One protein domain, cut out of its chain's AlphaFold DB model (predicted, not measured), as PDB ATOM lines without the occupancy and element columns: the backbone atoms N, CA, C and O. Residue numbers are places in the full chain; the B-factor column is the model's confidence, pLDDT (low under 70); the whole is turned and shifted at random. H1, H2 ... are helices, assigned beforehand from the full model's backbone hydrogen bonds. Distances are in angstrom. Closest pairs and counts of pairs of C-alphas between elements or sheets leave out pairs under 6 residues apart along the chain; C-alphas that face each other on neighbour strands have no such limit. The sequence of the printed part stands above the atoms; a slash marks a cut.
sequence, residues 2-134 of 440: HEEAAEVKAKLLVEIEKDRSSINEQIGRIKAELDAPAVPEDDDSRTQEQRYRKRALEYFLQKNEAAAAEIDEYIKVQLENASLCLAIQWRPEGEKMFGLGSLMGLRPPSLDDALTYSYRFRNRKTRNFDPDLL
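This is residues 2 to 134 of the 440 residues of an uncharacterized protein of Pseudomonas caricapapayae (UniProt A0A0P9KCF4). A long helical hairpin, H1 and H2, makes most of the length of a rod, with H3 folding across the beginning of H1 and the small H4 beyond it at one end. From H4 the chain comes back along one side of the hairpin, where the short H5 and H6 lie. The printed part has 133 residues, with six named helices in the order H1 to H6 and no named strand, and is all helix. It is loose, with a radius of gyration of the C-alphas of 20.2 A and spans of 67 by 27 by 17 A.

Find C-alpha 2 at (196.912, 160.126, 305.926); from there H1, residues 2 to 34, runs 46.3 A. H2, residues 48 to 77, starts at (250.368, 180.353, 300.943) and runs 43.3 A. Next come H3, residues 79 to 89, 15.3 A long, and H4, residues 92 to 98. H5 is residues 111 to 114, and H6, residues 118 to 126, ends at (230.355, 167.117, 292.271).

H1 and H2 touch as a hairpin, opposite ways at a shallow tilt of 20 degrees; their closest C-alphas, Ile 27 and Leu 61, are 6.0 A apart. With residues 2 to 12 alone, H1 touches H3 at a steep tilt of 46 degrees, closest at C-alphas 5 and 84, 5.1 A. H3 and H4 only just touch, with 3 pairs of C-alphas within 8 A, and only at the corner. H5 only just touches H3, and H6 only just touches H2, each with 3 pairs; C-alphas 82 and 114 are closest at 6.2 A, C-alphas 67 and 119 at 5.7 A. H1 and H4 are apart. Every O i to N i+4 pair is within hydrogen-bond range in H1, H2, H3 and H4, and 3 of 5 in H6; H5 is too short for one.

The C-alphas of Ser 45 and Glu 93, the two farthest apart, are 67.2 A apart. The printed part has no cut; the links H1 to H2 and H4 to H5 are long. Look for pLDDT under 70 in residues 37 to 46, 92 to 109 and 121 to 127.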
ATOM      1  N   HIS A   2     196.005 159.826 304.806       72.38
ATOM      2  CA  HIS A   2     196.912 160.126 305.926       72.38
ATOM      3  C   HIS A   2     197.879 158.981 306.281       72.38
ATOM      4  O   HIS A   2     199.026 159.252 306.607       72.38
ATOM      5  N   GLU A   3     197.450 157.721 306.162       80.94
ATOM      6  CA  GLU A   3     198.286 156.546 306.459       80.94
ATOM      7  C   GLU A   3     199.398 156.320 305.415       80.94
ATOM      8  O   GLU A   3     200.566 156.209 305.767       80.94
ATOM      9  N   GLU A   4     199.071 156.383 304.122       82.19
ATOM     10  CA  GLU A   4     200.062 156.323 303.030       82.19
ATOM     11  C   GLU A   4     201.041 157.506 303.064       82.19
ATOM     12  O   GLU A   4     202.242 157.335 302.873       82.19
ATOM     13  N   ALA A   5     200.548 158.717 303.353       85.69
ATOM     14  CA  ALA A   5     201.405 159.887 303.523       85.69
ATOM     15  C   ALA A   5     202.338 159.741 304.734       85.69
ATOM     16  O   ALA A   5     203.475 160.203 304.677       85.69
ATOM     17  N   ALA A   6     201.900 159.072 305.806       89.31
ATOM     18  CA  ALA A   6     202.754 158.762 306.949       89.31
ATOM     19  C   ALA A   6     203.854 157.748 306.587       89.31
ATOM     20  O   ALA A   6     204.999 157.924 307.004       89.31
ATOM     21  N   GLU A   7     203.550 156.738 305.764       90.19
ATOM     22  CA  GLU A   7     204.551 155.783 305.269       90.19
ATOM     23  C   GLU A   7     205.597 156.463 304.369       90.19
ATOM     24  O   GLU A   7     206.802 156.263 304.542       90.19
ATOM     25  N   VAL A   8     205.160 157.319 303.440       89.06
ATOM     26  CA  VAL A   8     206.068 158.110 302.591       89.06
ATOM     27  C   VAL A   8     206.911 159.066 303.437       89.06
ATOM     28  O   VAL A   8     208.124 159.139 303.241       89.06
ATOM     29  N   LYS A   9     206.305 159.741 304.424       92.38
ATOM     30  CA  LYS A   9     207.016 160.614 305.371       92.38
ATOM     31  C   LYS A   9     208.113 159.852 306.110       92.38
ATOM     32  O   LYS A   9     209.225 160.359 306.224       92.38
ATOM     33  N   ALA A  10     207.836 158.629 306.566       93.06
ATOM     34  CA  ALA A  10     208.831 157.786 307.225       93.06
ATOM     35  C   ALA A  10     210.006 157.439 306.292       93.06
ATOM     36  O   ALA A  10     211.160 157.537 306.704       93.06
ATOM     37  N   LYS A  11     209.735 157.109 305.021       92.69
ATOM     38  CA  LYS A  11     210.784 156.844 304.017       92.69
ATOM     39  C   LYS A  11     211.640 158.082 303.737       92.69
ATOM     40  O   LYS A  11     212.862 157.978 303.707       92.69
ATOM     41  N   LEU A  12     211.019 159.254 303.588       91.31
ATOM     42  CA  LEU A  12     211.741 160.519 303.407       91.31
ATOM     43  C   LEU A  12     212.607 160.858 304.625       91.31
ATOM     44  O   LEU A  12     213.740 161.294 304.454       91.31
ATOM     45  N   LEU A  13     212.115 160.623 305.845       93.75
ATOM     46  CA  LEU A  13     212.879 160.859 307.074       93.75
ATOM     47  C   LEU A  13     214.136 159.989 307.168       93.75
ATOM     48  O   LEU A  13     215.169 160.485 307.607       93.75
ATOM     49  N   VAL A  14     214.083 158.729 306.721       94.12
ATOM     50  CA  VAL A  14     215.274 157.861 306.657       94.12
ATOM     51  C   VAL A  14     216.342 158.464 305.744       94.12
ATOM     52  O   VAL A  14     217.516 158.500 306.104       94.12
ATOM     53  N   GLU A  15     215.942 158.957 304.572       91.25
ATOM     54  CA  GLU A  15     216.865 159.575 303.620       91.25
ATOM     55  C   GLU A  15     217.414 160.918 304.114       91.25
ATOM     56  O   GLU A  15     218.599 161.196 303.935       91.25
ATOM     57  N   ILE A  16     216.586 161.715 304.791       92.94
ATOM     58  CA  ILE A  16     217.006 162.963 305.434       92.94
ATOM     59  C   ILE A  16     218.024 162.694 306.548       92.94
ATOM     60  O   ILE A  16     219.013 163.414 306.658       92.94
ATOM     61  N   GLU A  17     217.829 161.656 307.363       93.69
ATOM     62  CA  GLU A  17     218.743 161.357 308.470       93.69
ATOM     63  C   GLU A  17     220.117 160.873 307.980       93.69
ATOM     64  O   GLU A  17     221.138 161.211 308.584       93.69
ATOM     65  N   LYS A  18     220.170 160.162 306.842       91.44
ATOM     66  CA  LYS A  18     221.439 159.843 306.162       91.44
ATOM     67  C   LYS A  18     222.183 161.114 305.751       91.44
ATOM     68  O   LYS A  18     223.380 161.233 306.019       91.44
ATOM     69  N   ASP A  19     221.474 162.069 305.155       91.06
ATOM     70  CA  ASP A  19     222.058 163.336 304.713       91.06
ATOM     71  C   ASP A  19     222.552 164.172 305.903       91.06
ATOM     72  O   ASP A  19     223.691 164.645 305.888       91.06
ATOM     73  N   ARG A  20     221.756 164.276 306.980       92.00
ATOM     74  CA  ARG A  20     222.150 164.961 308.228       92.00
ATOM     75  C   ARG A  20     223.377 164.329 308.865       92.00
ATOM     76  O   ARG A  20     224.288 165.047 309.269       92.00
ATOM     77  N   SER A  21     223.416 163.000 308.941       92.56
ATOM     78  CA  SER A  21     224.556 162.271 309.504       92.56
ATOM     79  C   SER A  21     225.835 162.562 308.719       92.56
ATOM     80  O   SER A  21     226.853 162.906 309.315       92.56
ATOM     81  N   SER A  22     225.761 162.514 307.385       90.44
ATOM     82  CA  SER A  22     226.900 162.798 306.507       90.44
ATOM     83  C   SER A  22     227.406 164.243 306.634       90.44
ATOM     84  O   SER A  22     228.616 164.458 306.733       90.44
ATOM     85  N   ILE A  23     226.503 165.230 306.705       91.56
ATOM     86  CA  ILE A  23     226.871 166.642 306.912       91.56
ATOM     87  C   ILE A  23     227.493 166.855 308.291       91.56
ATOM     88  O   ILE A  23     228.522 167.515 308.409       91.56
ATOM     89  N   ASN A  24     226.902 166.292 309.345       92.81
ATOM     90  CA  ASN A  24     227.415 166.457 310.706       92.81
ATOM     91  C   ASN A  24     228.799 165.824 310.875       92.81
ATOM     92  O   ASN A  24     229.665 166.408 311.528       92.81
ATOM     93  N   GLU A  25     229.038 164.670 310.247       92.31
ATOM     94  CA  GLU A  25     230.365 164.059 310.183       92.31
ATOM     95  C   GLU A  25     231.367 164.983 309.471       92.31
ATOM     96  O   GLU A  25     232.463 165.215 309.982       92.31
ATOM     97  N   GLN A  26     230.991 165.570 308.328       90.88
ATOM     98  CA  GLN A  26     231.820 166.551 307.612       90.88
ATOM     99  C   GLN A  26     232.129 167.786 308.466       90.88
ATOM    100  O   GLN A  26     233.293 168.172 308.576       90.88
ATOM    101  N   ILE A  27     231.126 168.369 309.128       93.81
ATOM    102  CA  ILE A  27     231.299 169.505 310.047       93.81
ATOM    103  C   ILE A  27     232.284 169.147 311.163       93.81
ATOM    104  O   ILE A  27     233.183 169.936 311.459       93.81
ATOM    105  N   GLY A  28     232.132 167.966 311.770       93.50
ATOM    106  CA  GLY A  28     233.018 167.480 312.825       93.50
ATOM    107  C   GLY A  28     234.466 167.345 312.353       93.50
ATOM    108  O   GLY A  28     235.370 167.848 313.020       93.50
ATOM    109  N   ARG A  29     234.681 166.736 311.178       93.38
ATOM    110  CA  ARG A  29     236.012 166.598 310.559       93.38
ATOM    111  C   ARG A  29     236.662 167.959 310.296       93.38
ATOM    112  O   ARG A  29     237.804 168.172 310.691       93.38
ATOM    113  N   ILE A  30     235.923 168.893 309.694       92.81
ATOM    114  CA  ILE A  30     236.432 170.232 309.360       92.81
ATOM    115  C   ILE A  30     236.786 171.028 310.625       92.81
ATOM    116  O   ILE A  30     237.841 171.658 310.668       92.81
ATOM    117  N   LYS A  31     235.936 170.991 311.663       93.44
ATOM    118  CA  LYS A  31     236.215 171.658 312.949       93.44
ATOM    119  C   LYS A  31     237.479 171.100 313.602       93.44
ATOM    120  O   LYS A  31     238.349 171.874 313.979       93.44
ATOM    121  N   ALA A  32     237.624 169.776 313.635       92.00
ATOM    122  CA  ALA A  32     238.816 169.133 314.183       92.00
ATOM    123  C   ALA A  32     240.109 169.533 313.446       92.00
ATOM    124  O   ALA A  32     241.142 169.707 314.089       92.00
ATOM    125  N   GLU A  33     240.068 169.704 312.119       90.19
ATOM    126  CA  GLU A  33     241.229 170.169 311.346       90.19
ATOM    127  C   GLU A  33     241.536 171.656 311.580       90.19
ATOM    128  O   GLU A  33     242.704 172.032 311.674       90.19
ATOM    129  N   LEU A  34     240.509 172.502 311.715       87.56
ATOM    130  CA  LEU A  34     240.680 173.924 312.042       87.56
ATOM    131  C   LEU A  34     241.261 174.143 313.445       87.56
ATOM    132  O   LEU A  34     242.052 175.069 313.625       87.56
ATOM    133  N   ASP A  35     240.893 173.289 314.403       85.06
ATOM    134  CA  ASP A  35     241.361 173.332 315.794       85.06
ATOM    135  C   ASP A  35     242.730 172.644 315.989       85.06
ATOM    136  O   ASP A  35     243.309 172.688 317.079       85.06
ATOM    137  N   ALA A  36     243.276 171.993 314.954       79.50
ATOM    138  CA  ALA A  36     244.540 171.279 315.057       79.50
ATOM    139  C   ALA A  36     245.726 172.256 315.244       79.50
ATOM    140  O   ALA A  36     245.897 173.191 314.457       79.50
ATOM    141  N   PRO A  37     246.647 171.997 316.197       58.16
ATOM    142  CA  PRO A  37     247.787 172.876 316.500       58.16
ATOM    143  C   PRO A  37     248.815 173.005 315.359       58.16
ATOM    144  O   PRO A  37     249.747 173.801 315.445       58.16
ATOM    145  N   ALA A  38     248.653 172.233 314.279       55.34
ATOM    146  CA  ALA A  38     249.430 172.349 313.046       55.34
ATOM    147  C   ALA A  38     249.012 173.545 312.164       55.34
ATOM    148  O   ALA A  38     249.651 173.794 311.140       55.34
ATOM    149  N   VAL A  39     247.965 174.288 312.543       53.34
ATOM    150  CA  VAL A  39     247.554 175.543 311.905       53.34
ATOM    151  C   VAL A  39     248.098 176.706 312.749       53.34
ATOM    152  O   VAL A  39     247.516 177.018 313.785       53.34
ATOM    153  N   PRO A  40     249.199 177.378 312.349       54.91
ATOM    154  CA  PRO A  40     249.746 178.505 313.107       54.91
ATOM    155  C   PRO A  40     248.674 179.576 313.313       54.91
ATOM    156  O   PRO A  40     247.964 179.886 312.354       54.91
ATOM    157  N   GLU A  41     248.526 180.136 314.516       55.53
ATOM    158  CA  GLU A  41     247.494 181.151 314.799       55.53
ATOM    159  C   GLU A  41     247.692 182.414 313.943       55.53
ATOM    160  O   GLU A  41     246.727 182.924 313.365       55.53
ATOM    161  N   ASP A  42     248.949 182.828 313.765       59.56
ATOM    162  CA  ASP A  42     249.347 184.019 313.015       59.56
ATOM    163  C   ASP A  42     249.406 183.769 311.496       59.56
ATOM    164  O   ASP A  42     250.104 182.865 311.021       59.56
ATOM    165  N   ASP A  43     248.680 184.581 310.720       56.97
ATOM    166  CA  ASP A  43     248.582 184.447 309.262       56.97
ATOM    167  C   ASP A  43     249.938 184.707 308.582       56.97
ATOM    168  O   ASP A  43     250.247 184.070 307.570       56.97
ATOM    169  N   ASP A  44     250.796 185.543 309.179       55.72
ATOM    170  CA  ASP A  44     252.110 185.908 308.631       55.72
ATOM    171  C   ASP A  44     253.121 184.753 308.642       55.72
ATOM    172  O   ASP A  44     253.990 184.686 307.772       55.72
ATOM    173  N   SER A  45     252.940 183.773 309.531       58.12
ATOM    174  CA  SER A  45     253.794 182.579 309.626       58.12
ATOM    175  C   SER A  45     253.386 181.427 308.691       58.12
ATOM    176  O   SER A  45     254.121 180.447 308.552       58.12
ATOM    177  N   ARG A  46     252.225 181.525 308.024       65.44
ATOM    178  CA  ARG A  46     251.690 180.460 307.159       65.44
ATOM    179  C   ARG A  46     252.257 180.514 305.746       65.44
ATOM    180  O   ARG A  46     252.308 181.581 305.129       65.44
ATOM    181  N   THR A  47     252.540 179.341 305.179       72.56
ATOM    182  CA  THR A  47     252.715 179.209 303.725       72.56
ATOM    183  C   THR A  47     251.419 179.568 303.003       72.56
ATOM    184  O   THR A  47     250.317 179.451 303.545       72.56
ATOM    185  N   GLN A  48     251.530 179.988 301.747       72.38
ATOM    186  CA  GLN A  48     250.368 180.353 300.943       72.38
ATOM    187  C   GLN A  48     249.337 179.216 300.848       72.38
ATOM    188  O   GLN A  48     248.145 179.458 301.012       72.38
ATOM    189  N   GLU A  49     249.788 177.980 300.647       75.88
ATOM    190  CA  GLU A  49     248.924 176.796 300.557       75.88
ATOM    191  C   GLU A  49     248.164 176.539 301.858       75.88
ATOM    192  O   GLU A  49     246.956 176.320 301.824       75.88
ATOM    193  N   GLN A  50     248.822 176.687 303.013       80.25
ATOM    194  CA  GLN A  50     248.161 176.598 304.318       80.25
ATOM    195  C   GLN A  50     247.097 177.691 304.500       80.25
ATOM    196  O   GLN A  50     246.016 177.414 305.019       80.25
ATOM    197  N   ARG A  51     247.355 178.924 304.031       77.94
ATOM    198  CA  ARG A  51     246.351 180.006 304.065       77.94
ATOM    199  C   ARG A  51     245.130 179.665 303.210       77.94
ATOM    200  O   ARG A  51     244.003 179.897 303.643       77.94
ATOM    201  N   TYR A  52     245.327 179.111 302.011       79.88
ATOM    202  CA  TYR A  52     244.217 178.697 301.146       79.88
ATOM    203  C   TYR A  52     243.472 177.475 301.692       79.88
ATOM    204  O   TYR A  52     242.243 177.486 301.655       79.88
ATOM    205  N   ARG A  53     244.167 176.488 302.276       85.38
ATOM    206  CA  ARG A  53     243.532 175.339 302.941       85.38
ATOM    207  C   ARG A  53     242.655 175.784 304.104       85.38
ATOM    208  O   ARG A  53     241.488 175.416 304.138       85.38
ATOM    209  N   LYS A  54     243.158 176.648 304.992       84.56
ATOM    210  CA  LYS A  54     242.350 177.190 306.096       84.56
ATOM    211  C   LYS A  54     241.095 177.902 305.584       84.56
ATOM    212  O   LYS A  54     239.998 177.641 306.063       84.56
ATOM    213  N   ARG A  55     241.239 178.757 304.566       83.00
ATOM    214  CA  ARG A  55     240.098 179.456 303.951       83.00
ATOM    215  C   ARG A  55     239.099 178.496 303.307       83.00
ATOM    216  O   ARG A  55     237.905 178.780 303.349       83.00
ATOM    217  N   ALA A  56     239.572 177.403 302.705       84.50
ATOM    218  CA  ALA A  56     238.711 176.354 302.173       84.50
ATOM    219  C   ALA A  56     237.934 175.683 303.313       84.50
ATOM    220  O   ALA A  56     236.713 175.644 303.253       84.50
ATOM    221  N   LEU A  57     238.603 175.261 304.389       89.31
ATOM    222  CA  LEU A  57     237.955 174.670 305.566       89.31
ATOM    223  C   LEU A  57     236.888 175.596 306.168       89.31
ATOM    224  O   LEU A  57     235.751 175.175 306.349       89.31
ATOM    225  N   GLU A  58     237.209 176.870 306.404       87.69
ATOM    226  CA  GLU A  58     236.250 177.866 306.911       87.69
ATOM    227  C   GLU A  58     235.036 178.024 305.981       87.69
ATOM    228  O   GLU A  58     233.895 178.127 306.433       87.69
ATOM    229  N   TYR A  59     235.272 178.034 304.670       85.75
ATOM    230  CA  TYR A  59     234.218 178.138 303.669       85.75
ATOM    231  C   TYR A  59     233.330 176.889 303.627       85.75
ATOM    232  O   TYR A  59     232.104 177.004 303.665       85.75
ATOM    233  N   PHE A  60     233.928 175.698 303.571       87.25
ATOM    234  CA  PHE A  60     233.194 174.437 303.558       87.25
ATOM    235  C   PHE A  60     232.462 174.210 304.881       87.25
ATOM    236  O   PHE A  60     231.371 173.648 304.861       87.25
ATOM    237  N   LEU A  61     232.981 174.714 306.005       91.00
ATOM    238  CA  LEU A  61     232.263 174.706 307.274       91.00
ATOM    239  C   LEU A  61     230.973 175.527 307.185       91.00
ATOM    240  O   LEU A  61     229.898 174.990 307.432       91.00
ATOM    241  N   GLN A  62     231.063 176.791 306.756       89.19
ATOM    242  CA  GLN A  62     229.886 177.655 306.581       89.19
ATOM    243  C   GLN A  62     228.874 177.048 305.603       89.19
ATOM    244  O   GLN A  62     227.666 177.094 305.837       89.19
ATOM    245  N   LYS A  63     229.363 176.456 304.509       86.69
ATOM    246  CA  LYS A  63     228.534 175.796 303.496       86.69
ATOM    247  C   LYS A  63     227.796 174.579 304.063       86.69
ATOM    248  O   LYS A  63     226.610 174.414 303.785       86.69
ATOM    249  N   ASN A  64     228.471 173.752 304.861       90.50
ATOM    250  CA  ASN A  64     227.868 172.594 305.520       90.50
ATOM    251  C   ASN A  64     226.879 173.001 306.622       90.50
ATOM    252  O   ASN A  64     225.795 172.432 306.704       90.50
ATOM    253  N   GLU A  65     227.199 174.014 307.427       92.50
ATOM    254  CA  GLU A  65     226.289 174.537 308.456       92.50
ATOM    255  C   GLU A  65     225.014 175.130 307.833       92.50
ATOM    256  O   GLU A  65     223.910 174.880 308.321       92.50
ATOM    257  N   ALA A  66     225.136 175.841 306.708       89.81
ATOM    258  CA  ALA A  66     223.985 176.334 305.952       89.81
ATOM    259  C   ALA A  66     223.128 175.192 305.379       89.81
ATOM    260  O   ALA A  66     221.901 175.263 305.431       89.81
ATOM    261  N   ALA A  67     223.756 174.129 304.869       89.81
ATOM    262  CA  ALA A  67     223.054 172.948 304.373       89.81
ATOM    263  C   ALA A  67     222.325 172.182 305.490       89.81
ATOM    264  O   ALA A  67     221.188 171.757 305.297       89.81
ATOM    265  N   ALA A  68     222.936 172.057 306.671       93.12
ATOM    266  CA  ALA A  68     222.282 171.474 307.840       93.12
ATOM    267  C   ALA A  68     221.026 172.271 308.237       93.12
ATOM    268  O   ALA A  68     219.957 171.691 308.420       93.12
ATOM    269  N   ALA A  69     221.133 173.604 308.284       93.50
ATOM    270  CA  ALA A  69     220.002 174.482 308.584       93.50
ATOM    271  C   ALA A  69     218.883 174.394 307.529       93.50
ATOM    272  O   ALA A  69     217.703 174.413 307.876       93.50
ATOM    273  N   GLU A  70     219.235 174.269 306.245       92.69
ATOM    274  CA  GLU A  70     218.267 174.078 305.158       92.69
ATOM    275  C   GLU A  70     217.491 172.763 305.308       92.69
ATOM    276  O   GLU A  70     216.273 172.741 305.120       92.69
ATOM    277  N   ILE A  71     218.171 171.674 305.683       93.00
ATOM    278  CA  ILE A  71     217.523 170.383 305.939       93.00
ATOM    279  C   ILE A  71     216.550 170.486 307.116       93.00
ATOM    280  O   ILE A  71     215.417 170.010 307.016       93.00
ATOM    281  N   ASP A  72     216.958 171.125 308.214       93.31
ATOM    282  CA  ASP A  72     216.093 171.312 309.381       93.31
ATOM    283  C   ASP A  72     214.843 172.146 309.028       93.31
ATOM    284  O   ASP A  72     213.725 171.811 309.437       93.31
ATOM    285  N   GLU A  73     214.991 173.183 308.197       93.50
ATOM    286  CA  GLU A  73     213.859 173.978 307.706       93.50
ATOM    287  C   GLU A  73     212.951 173.175 306.761       93.50
ATOM    288  O   GLU A  73     211.723 173.258 306.853       93.50
ATOM    289  N   TYR A  74     213.521 172.334 305.890       93.75
ATOM    290  CA  TYR A  74     212.748 171.437 305.031       93.75
ATOM    291  C   TYR A  74     211.889 170.465 305.854       93.75
ATOM    292  O   TYR A  74     210.696 170.310 305.571       93.75
ATOM    293  N   ILE A  75     212.457 169.855 306.904       93.25
ATOM    294  CA  ILE A  75     211.719 168.980 307.833       93.25
ATOM    295  C   ILE A  75     210.537 169.734 308.448       93.25
ATOM    296  O   ILE A  75     209.430 169.196 308.527       93.25
ATOM    297  N   LYS A  76     210.770 170.977 308.873       92.94
ATOM    298  CA  LYS A  76     209.785 171.799 309.576       92.94
ATOM    299  C   LYS A  76     208.649 172.288 308.676       92.94
ATOM    300  O   LYS A  76     207.512 172.351 309.135       92.94
ATOM    301  N   VAL A  77     208.948 172.669 307.433       91.56
ATOM    302  CA  VAL A  77     208.010 173.433 306.589       91.56
ATOM    303  C   VAL A  77     207.504 172.652 305.378       91.56
ATOM    304  O   VAL A  77     206.368 172.853 304.952       91.56
ATOM    305  N   GLN A  78     208.318 171.768 304.799       90.69
ATOM    306  CA  GLN A  78     208.041 171.190 303.477       90.69
ATOM    307  C   GLN A  78     207.741 169.693 303.512       90.69
ATOM    308  O   GLN A  78     206.966 169.214 302.685       90.69
ATOM    309  N   LEU A  79     208.296 168.958 304.481       91.62
ATOM    310  CA  LEU A  79     208.212 167.499 304.538       91.62
ATOM    311  C   LEU A  79     206.772 166.968 304.505       91.62
ATOM    312  O   LEU A  79     206.502 165.984 303.818       91.62
ATOM    313  N   GLU A  80     205.841 167.596 305.221       90.12
ATOM    314  CA  GLU A  80     204.443 167.140 305.256       90.12
ATOM    315  C   GLU A  80     203.762 167.276 303.897       90.12
ATOM    316  O   GLU A  80     203.153 166.321 303.412       90.12
ATOM    317  N   ASN A  81     203.946 168.423 303.245       87.81
ATOM    318  CA  ASN A  81     203.417 168.667 301.910       87.81
ATOM    319  C   ASN A  81     204.062 167.735 300.878       87.81
ATOM    320  O   ASN A  81     203.351 167.120 300.088       87.81
ATOM    321  N   ALA A  82     205.386 167.562 300.922       87.62
ATOM    322  CA  ALA A  82     206.101 166.653 300.028       87.62
ATOM    323  C   ALA A  82     205.611 165.202 300.172       87.62
ATOM    324  O   ALA A  82     205.365 164.525 299.173       87.62
ATOM    325  N   SER A  83     205.394 164.748 301.411       89.00
ATOM    326  CA  SER A  83     204.894 163.399 301.704       89.00
ATOM    327  C   SER A  83     203.474 163.185 301.175       89.00
ATOM    328  O   SER A  83     203.180 162.140 300.597       89.00
ATOM    329  N   LEU A  84     202.597 164.185 301.331       87.69
ATOM    330  CA  LEU A  84     201.233 164.157 300.796       87.69
ATOM    331  C   LEU A  84     201.226 164.137 299.262       87.69
ATOM    332  O   LEU A  84     200.515 163.329 298.666       87.69
ATOM    333  N   CYS A  85     202.026 164.993 298.621       83.12
ATOM    334  CA  CYS A  85     202.129 165.058 297.163       83.12
ATOM    335  C   CYS A  85     202.604 163.731 296.562       83.12
ATOM    336  O   CYS A  85     201.977 163.225 295.631       83.12
ATOM    337  N   LEU A  86     203.662 163.142 297.122       84.38
ATOM    338  CA  LEU A  86     204.169 161.843 296.680       84.38
ATOM    339  C   LEU A  86     203.148 160.724 296.893       84.38
ATOM    340  O   LEU A  86     202.913 159.934 295.982       84.38
ATOM    341  N   ALA A  87     202.486 160.684 298.053       85.38
ATOM    342  CA  ALA A  87     201.459 159.681 298.329       85.38
ATOM    343  C   ALA A  87     200.292 159.742 297.327       85.38
ATOM    344  O   ALA A  87     199.756 158.706 296.947       85.38
ATOM    345  N   ILE A  88     199.913 160.937 296.857       82.38
ATOM    346  CA  ILE A  88     198.887 161.104 295.813       82.38
ATOM    347  C   ILE A  88     199.392 160.596 294.456       82.38
ATOM    348  O   ILE A  88     198.655 159.925 293.734       82.38
ATOM    349  N   GLN A  89     200.637 160.911 294.099       76.38
ATOM    350  CA  GLN A  89     201.209 160.583 292.789       76.38
ATOM    351  C   GLN A  89     201.539 159.097 292.625       76.38
ATOM    352  O   GLN A  89     201.448 158.582 291.515       76.38
ATOM    353  N   TRP A  90     201.887 158.409 293.711       76.06
ATOM    354  CA  TRP A  90     202.232 156.984 293.713       76.06
ATOM    355  C   TRP A  90     201.023 156.043 293.811       76.06
ATOM    356  O   TRP A  90     201.180 154.826 293.869       76.06
ATOM    357  N   ARG A  91     199.797 156.578 293.838       77.19
ATOM    358  CA  ARG A  91     198.578 155.761 293.757       77.19
ATOM    359  C   ARG A  91     198.345 155.246 292.339       77.19
ATOM    360  O   ARG A  91     198.691 155.943 291.391       77.19
ATOM    361  N   PRO A  92     197.611 154.133 292.158       68.62
ATOM    362  CA  PRO A  92     197.241 153.632 290.833       68.62
ATOM    363  C   PRO A  92     196.492 154.655 289.959       68.62
ATOM    364  O   PRO A  92     196.650 154.658 288.740       68.62
ATOM    365  N   GLU A  93     195.670 155.537 290.548       67.12
ATOM    366  CA  GLU A  93     195.034 156.637 289.801       67.12
ATOM    367  C   GLU A  93     196.021 157.761 289.447       67.12
ATOM    368  O   GLU A  93     195.934 158.334 288.360       67.12
ATOM    369  N   GLY A  94     196.982 158.045 290.333       60.62
ATOM    370  CA  GLY A  94     198.071 158.996 290.108       60.62
ATOM    371  C   GLY A  94     199.043 158.512 289.032       60.62
ATOM    372  O   GLY A  94     199.351 159.255 288.107       60.62
ATOM    373  N   GLU A  95     199.430 157.238 289.052       62.22
ATOM    374  CA  GLU A  95     200.261 156.607 288.023       62.22
ATOM    375  C   GLU A  95     199.577 156.587 286.650       62.22
ATOM    376  O   GLU A  95     200.236 156.759 285.631       62.22
ATOM    377  N   LYS A  96     198.247 156.461 286.578       60.88
ATOM    378  CA  LYS A  96     197.522 156.620 285.302       60.88
ATOM    379  C   LYS A  96     197.587 158.054 284.759       60.88
ATOM    380  O   LYS A  96     197.521 158.249 283.547       60.88
ATOM    381  N   MET A  97     197.737 159.050 285.635       59.00
ATOM    382  CA  MET A  97     197.837 160.472 285.283       59.00
ATOM    383  C   MET A  97     199.290 160.938 285.052       59.00
ATOM    384  O   MET A  97     199.519 161.830 284.234       59.00
ATOM    385  N   PHE A  98     200.276 160.298 285.689       54.56
ATOM    386  CA  PHE A  98     201.702 160.674 285.712       54.56
ATOM    387  C   PHE A  98     202.653 159.489 285.436       54.56
ATOM    388  O   PHE A  98     203.768 159.457 285.942       54.56
ATOM    389  N   GLY A  99     202.213 158.463 284.713       54.66
ATOM    390  CA  GLY A  99     203.014 157.284 284.365       54.66
ATOM    391  C   GLY A  99     203.500 157.278 282.916       54.66
ATOM    392  O   GLY A  99     203.121 158.116 282.095       54.66
ATOM    393  N   LEU A 100     204.325 156.282 282.573       46.19
ATOM    394  CA  LEU A 100     204.763 156.053 281.193       46.19
ATOM    395  C   LEU A 100     203.534 155.707 280.324       46.19
ATOM    396  O   LEU A 100     202.949 154.639 280.481       46.19
ATOM    397  N   GLY A 101     203.129 156.626 279.440       53.22
ATOM    398  CA  GLY A 101     201.888 156.530 278.657       53.22
ATOM    399  C   GLY A 101     200.719 157.384 279.171       53.22
ATOM    400  O   GLY A 101     199.609 157.246 278.660       53.22
ATOM    401  N   SER A 102     200.936 158.267 280.156       55.66
ATOM    402  CA  SER A 102     199.911 159.209 280.624       55.66
ATOM    403  C   SER A 102     199.696 160.397 279.678       55.66
ATOM    404  O   SER A 102     200.550 160.734 278.858       55.66
ATOM    405  N   LEU A 103     198.568 161.092 279.862       49.91
ATOM    406  CA  LEU A 103     198.169 162.298 279.119       49.91
ATOM    407  C   LEU A 103     199.159 163.477 279.277       49.91
ATOM    408  O   LEU A 103     199.170 164.376 278.441       49.91
ATOM    409  N   MET A 104     199.989 163.465 280.331       54.59
ATOM    410  CA  MET A 104     200.999 164.493 280.644       54.59
ATOM    411  C   MET A 104     202.443 164.045 280.349       54.59
ATOM    412  O   MET A 104     203.337 164.886 280.328       54.59
ATOM    413  N   GLY A 105     202.701 162.745 280.151       51.66
ATOM    414  CA  GLY A 105     204.032 162.214 279.817       51.66
ATOM    415  C   GLY A 105     205.124 162.397 280.885       51.66
ATOM    416  O   GLY A 105     206.299 162.177 280.599       51.66
ATOM    417  N   LEU A 106     204.771 162.803 282.106       56.06
ATOM    418  CA  LEU A 106     205.706 162.946 283.226       56.06
ATOM    419  C   LEU A 106     205.854 161.599 283.935       56.06
ATOM    420  O   LEU A 106     204.869 160.885 284.031       56.06
ATOM    421  N   ARG A 107     207.055 161.247 284.414       59.28
ATOM    422  CA  ARG A 107     207.257 160.125 285.353       59.28
ATOM    423  C   ARG A 107     206.874 160.574 286.771       59.28
ATOM    424  O   ARG A 107     207.098 161.746 287.083       59.28
ATOM    425  N   PRO A 108     206.383 159.677 287.649       62.31
ATOM    426  CA  PRO A 108     206.190 160.021 289.050       62.31
ATOM    427  C   PRO A 108     207.558 160.365 289.660       62.31
ATOM    428  O   PRO A 108     208.525 159.644 289.386       62.31
ATOM    429  N   PRO A 109     207.675 161.442 290.455       68.19
ATOM    430  CA  PRO A 109     208.931 161.776 291.108       68.19
ATOM    431  C   PRO A 109     209.328 160.663 292.080       68.19
ATOM    432  O   PRO A 109     208.491 160.080 292.779       68.19
ATOM    433  N   SER A 110     210.617 160.346 292.104       76.81
ATOM    434  CA  SER A 110     211.203 159.444 293.093       76.81
ATOM    435  C   SER A 110     211.235 160.105 294.482       76.81
ATOM    436  O   SER A 110     211.085 161.322 294.601       76.81
ATOM    437  N   LEU A 111     211.482 159.328 295.549       77.12
ATOM    438  CA  LEU A 111     211.766 159.892 296.891       77.12
ATOM    439  C   LEU A 111     212.874 160.938 296.822       77.12
ATOM    440  O   LEU A 111     212.828 161.977 297.471       77.12
ATOM    441  N   ASP A 112     213.853 160.638 295.983       73.12
ATOM    442  CA  ASP A 112     215.024 161.437 295.719       73.12
ATOM    443  C   ASP A 112     214.714 162.761 295.006       73.12
ATOM    444  O   ASP A 112     215.493 163.702 295.151       73.12
ATOM    445  N   ASP A 113     213.613 162.852 294.258       75.56
ATOM    446  CA  ASP A 113     213.168 164.080 293.585       75.56
ATOM    447  C   ASP A 113     212.320 164.971 294.502       75.56
ATOM    448  O   ASP A 113     212.208 166.174 294.274       75.56
ATOM    449  N   ALA A 114     211.726 164.394 295.550       81.81
ATOM    450  CA  ALA A 114     210.925 165.140 296.515       81.81
ATOM    451  C   ALA A 114     211.770 165.905 297.540       81.81
ATOM    452  O   ALA A 114     211.286 166.873 298.119       81.81
ATOM    453  N   LEU A 115     213.020 165.498 297.760       84.31
ATOM    454  CA  LEU A 115     213.958 166.165 298.663       84.31
ATOM    455  C   LEU A 115     214.620 167.353 297.949       84.31
ATOM    456  O   LEU A 115     215.660 167.218 297.306       84.31
ATOM    457  N   THR A 116     213.991 168.523 298.050       82.19
ATOM    458  CA  THR A 116     214.330 169.717 297.255       82.19
ATOM    459  C   THR A 116     215.448 170.589 297.832       82.19
ATOM    460  O   THR A 116     215.818 171.579 297.200       82.19
ATOM    461  N   TYR A 117     215.999 170.254 299.002       85.06
ATOM    462  CA  TYR A 117     217.089 171.026 299.600       85.06
ATOM    463  C   TYR A 117     218.406 170.874 298.824       85.06
ATOM    464  O   TYR A 117     218.734 169.823 298.260       85.06
ATOM    465  N   SER A 118     219.191 171.950 298.811       75.81
ATOM    466  CA  SER A 118     220.357 172.115 297.947       75.81
ATOM    467  C   SER A 118     221.456 171.080 298.186       75.81
ATOM    468  O   SER A 118     222.129 170.699 297.226       75.81
ATOM    469  N   TYR A 119     221.615 170.581 299.421       81.44
ATOM    470  CA  TYR A 119     222.612 169.557 299.751       81.44
ATOM    471  C   TYR A 119     222.511 168.348 298.824       81.44
ATOM    472  O   TYR A 119     223.476 168.016 298.138       81.44
ATOM    473  N   ARG A 120     221.330 167.733 298.721       76.69
ATOM    474  CA  ARG A 120     221.152 166.495 297.956       76.69
ATOM    475  C   ARG A 120     221.308 166.723 296.456       76.69
ATOM    476  O   ARG A 120     221.976 165.944 295.776       76.69
ATOM    477  N   PHE A 121     220.775 167.832 295.945       68.94
ATOM    478  CA  PHE A 121     220.920 168.199 294.534       68.94
ATOM    479  C   PHE A 121     222.387 168.433 294.141       68.94
ATOM    480  O   PHE A 121     222.846 167.957 293.100       68.94
ATOM    481  N   ARG A 122     223.140 169.146 294.984       66.56
ATOM    482  CA  ARG A 122     224.531 169.531 294.709       66.56
ATOM    483  C   ARG A 122     225.527 168.417 295.019       66.56
ATOM    484  O   ARG A 122     226.554 168.338 294.346       66.56
ATOM    485  N   ASN A 123     225.247 167.556 295.995       67.19
ATOM    486  CA  ASN A 123     226.145 166.468 296.372       67.19
ATOM    487  C   ASN A 123     226.103 165.297 295.371       67.19
ATOM    488  O   ASN A 123     227.103 164.610 295.198       67.19
ATOM    489  N   ARG A 124     224.999 165.132 294.619       60.59
ATOM    490  CA  ARG A 124     224.893 164.134 293.534       60.59
ATOM    491  C   ARG A 124     225.855 164.364 292.367       60.59
ATOM    492  O   ARG A 124     226.199 163.404 291.688       60.59
ATOM    493  N   LYS A 125     226.238 165.616 292.090       55.66
ATOM    494  CA  LYS A 125     226.975 165.966 290.863       55.66
ATOM    495  C   LYS A 125     228.482 166.099 291.051       55.66
ATOM    496  O   LYS A 125     229.213 165.656 290.177       55.66
ATOM    497  N   THR A 126     228.942 166.696 292.149       57.44
ATOM    498  CA  THR A 126     230.355 167.117 292.271       57.44
ATOM    499  C   THR A 126     230.899 167.041 293.704       57.44
ATOM    500  O   THR A 126     231.840 167.748 294.036       57.44
ATOM    501  N   ARG A 127     230.303 166.214 294.585       66.50
ATOM    502  CA  ARG A 127     230.754 166.014 295.987       66.50
ATOM    503  C   ARG A 127     231.048 167.333 296.728       66.50
ATOM    504  O   ARG A 127     232.024 167.482 297.454       66.50
ATOM    505  N   ASN A 128     230.159 168.302 296.520       72.81
ATOM    506  CA  ASN A 128     230.343 169.740 296.752       72.81
ATOM    507  C   ASN A 128     230.537 170.200 298.207       72.81
ATOM    508  O   ASN A 128     230.554 171.411 298.448       72.81
ATOM    509  N   PHE A 129     230.609 169.290 299.169       79.12
ATOM    510  CA  PHE A 129     230.615 169.612 300.596       79.12
ATOM    511  C   PHE A 129     231.857 169.095 301.329       79.12
ATOM    512  O   PHE A 129     232.065 169.467 302.482       79.12
ATOM    513  N   ASP A 130     232.719 168.332 300.650       84.00
ATOM    514  CA  ASP A 130     233.979 167.855 301.211       84.00
ATOM    515  C   ASP A 130     235.169 168.648 300.626       84.00
ATOM    516  O   ASP A 130     235.386 168.604 299.410       84.00
ATOM    517  N   PRO A 131     235.943 169.381 301.452       81.38
ATOM    518  CA  PRO A 131     237.104 170.134 300.983       81.38
ATOM    519  C   PRO A 131     238.228 169.248 300.419       81.38
ATOM    520  O   PRO A 131     239.049 169.752 299.654       81.38
ATOM    521  N   ASP A 132     238.278 167.959 300.768       82.25
ATOM    522  CA  ASP A 132     239.304 167.015 300.297       82.25
ATOM    523  C   ASP A 132     239.006 166.441 298.918       82.25
ATOM    524  O   ASP A 132     239.896 165.920 298.250       82.25
ATOM    525  N   LEU A 133     237.753 166.545 298.481       79.75
ATOM    526  CA  LEU A 133     237.294 166.027 297.196       79.75
ATOM    527  C   LEU A 133     237.236 167.116 296.123       79.75
ATOM    528  O   LEU A 133     236.762 166.865 295.018       79.75
ATOM    529  N   LEU A 134     237.711 168.324 296.440       79.19
ATOM    530  CA  LEU A 134     237.821 169.411 295.483       79.19
ATOM    531  C   LEU A 134     238.988 169.137 294.524       79.19
ATOM    532  O   LEU A 134     240.133 169.493 294.805       79.19
TER     533      LEU A 134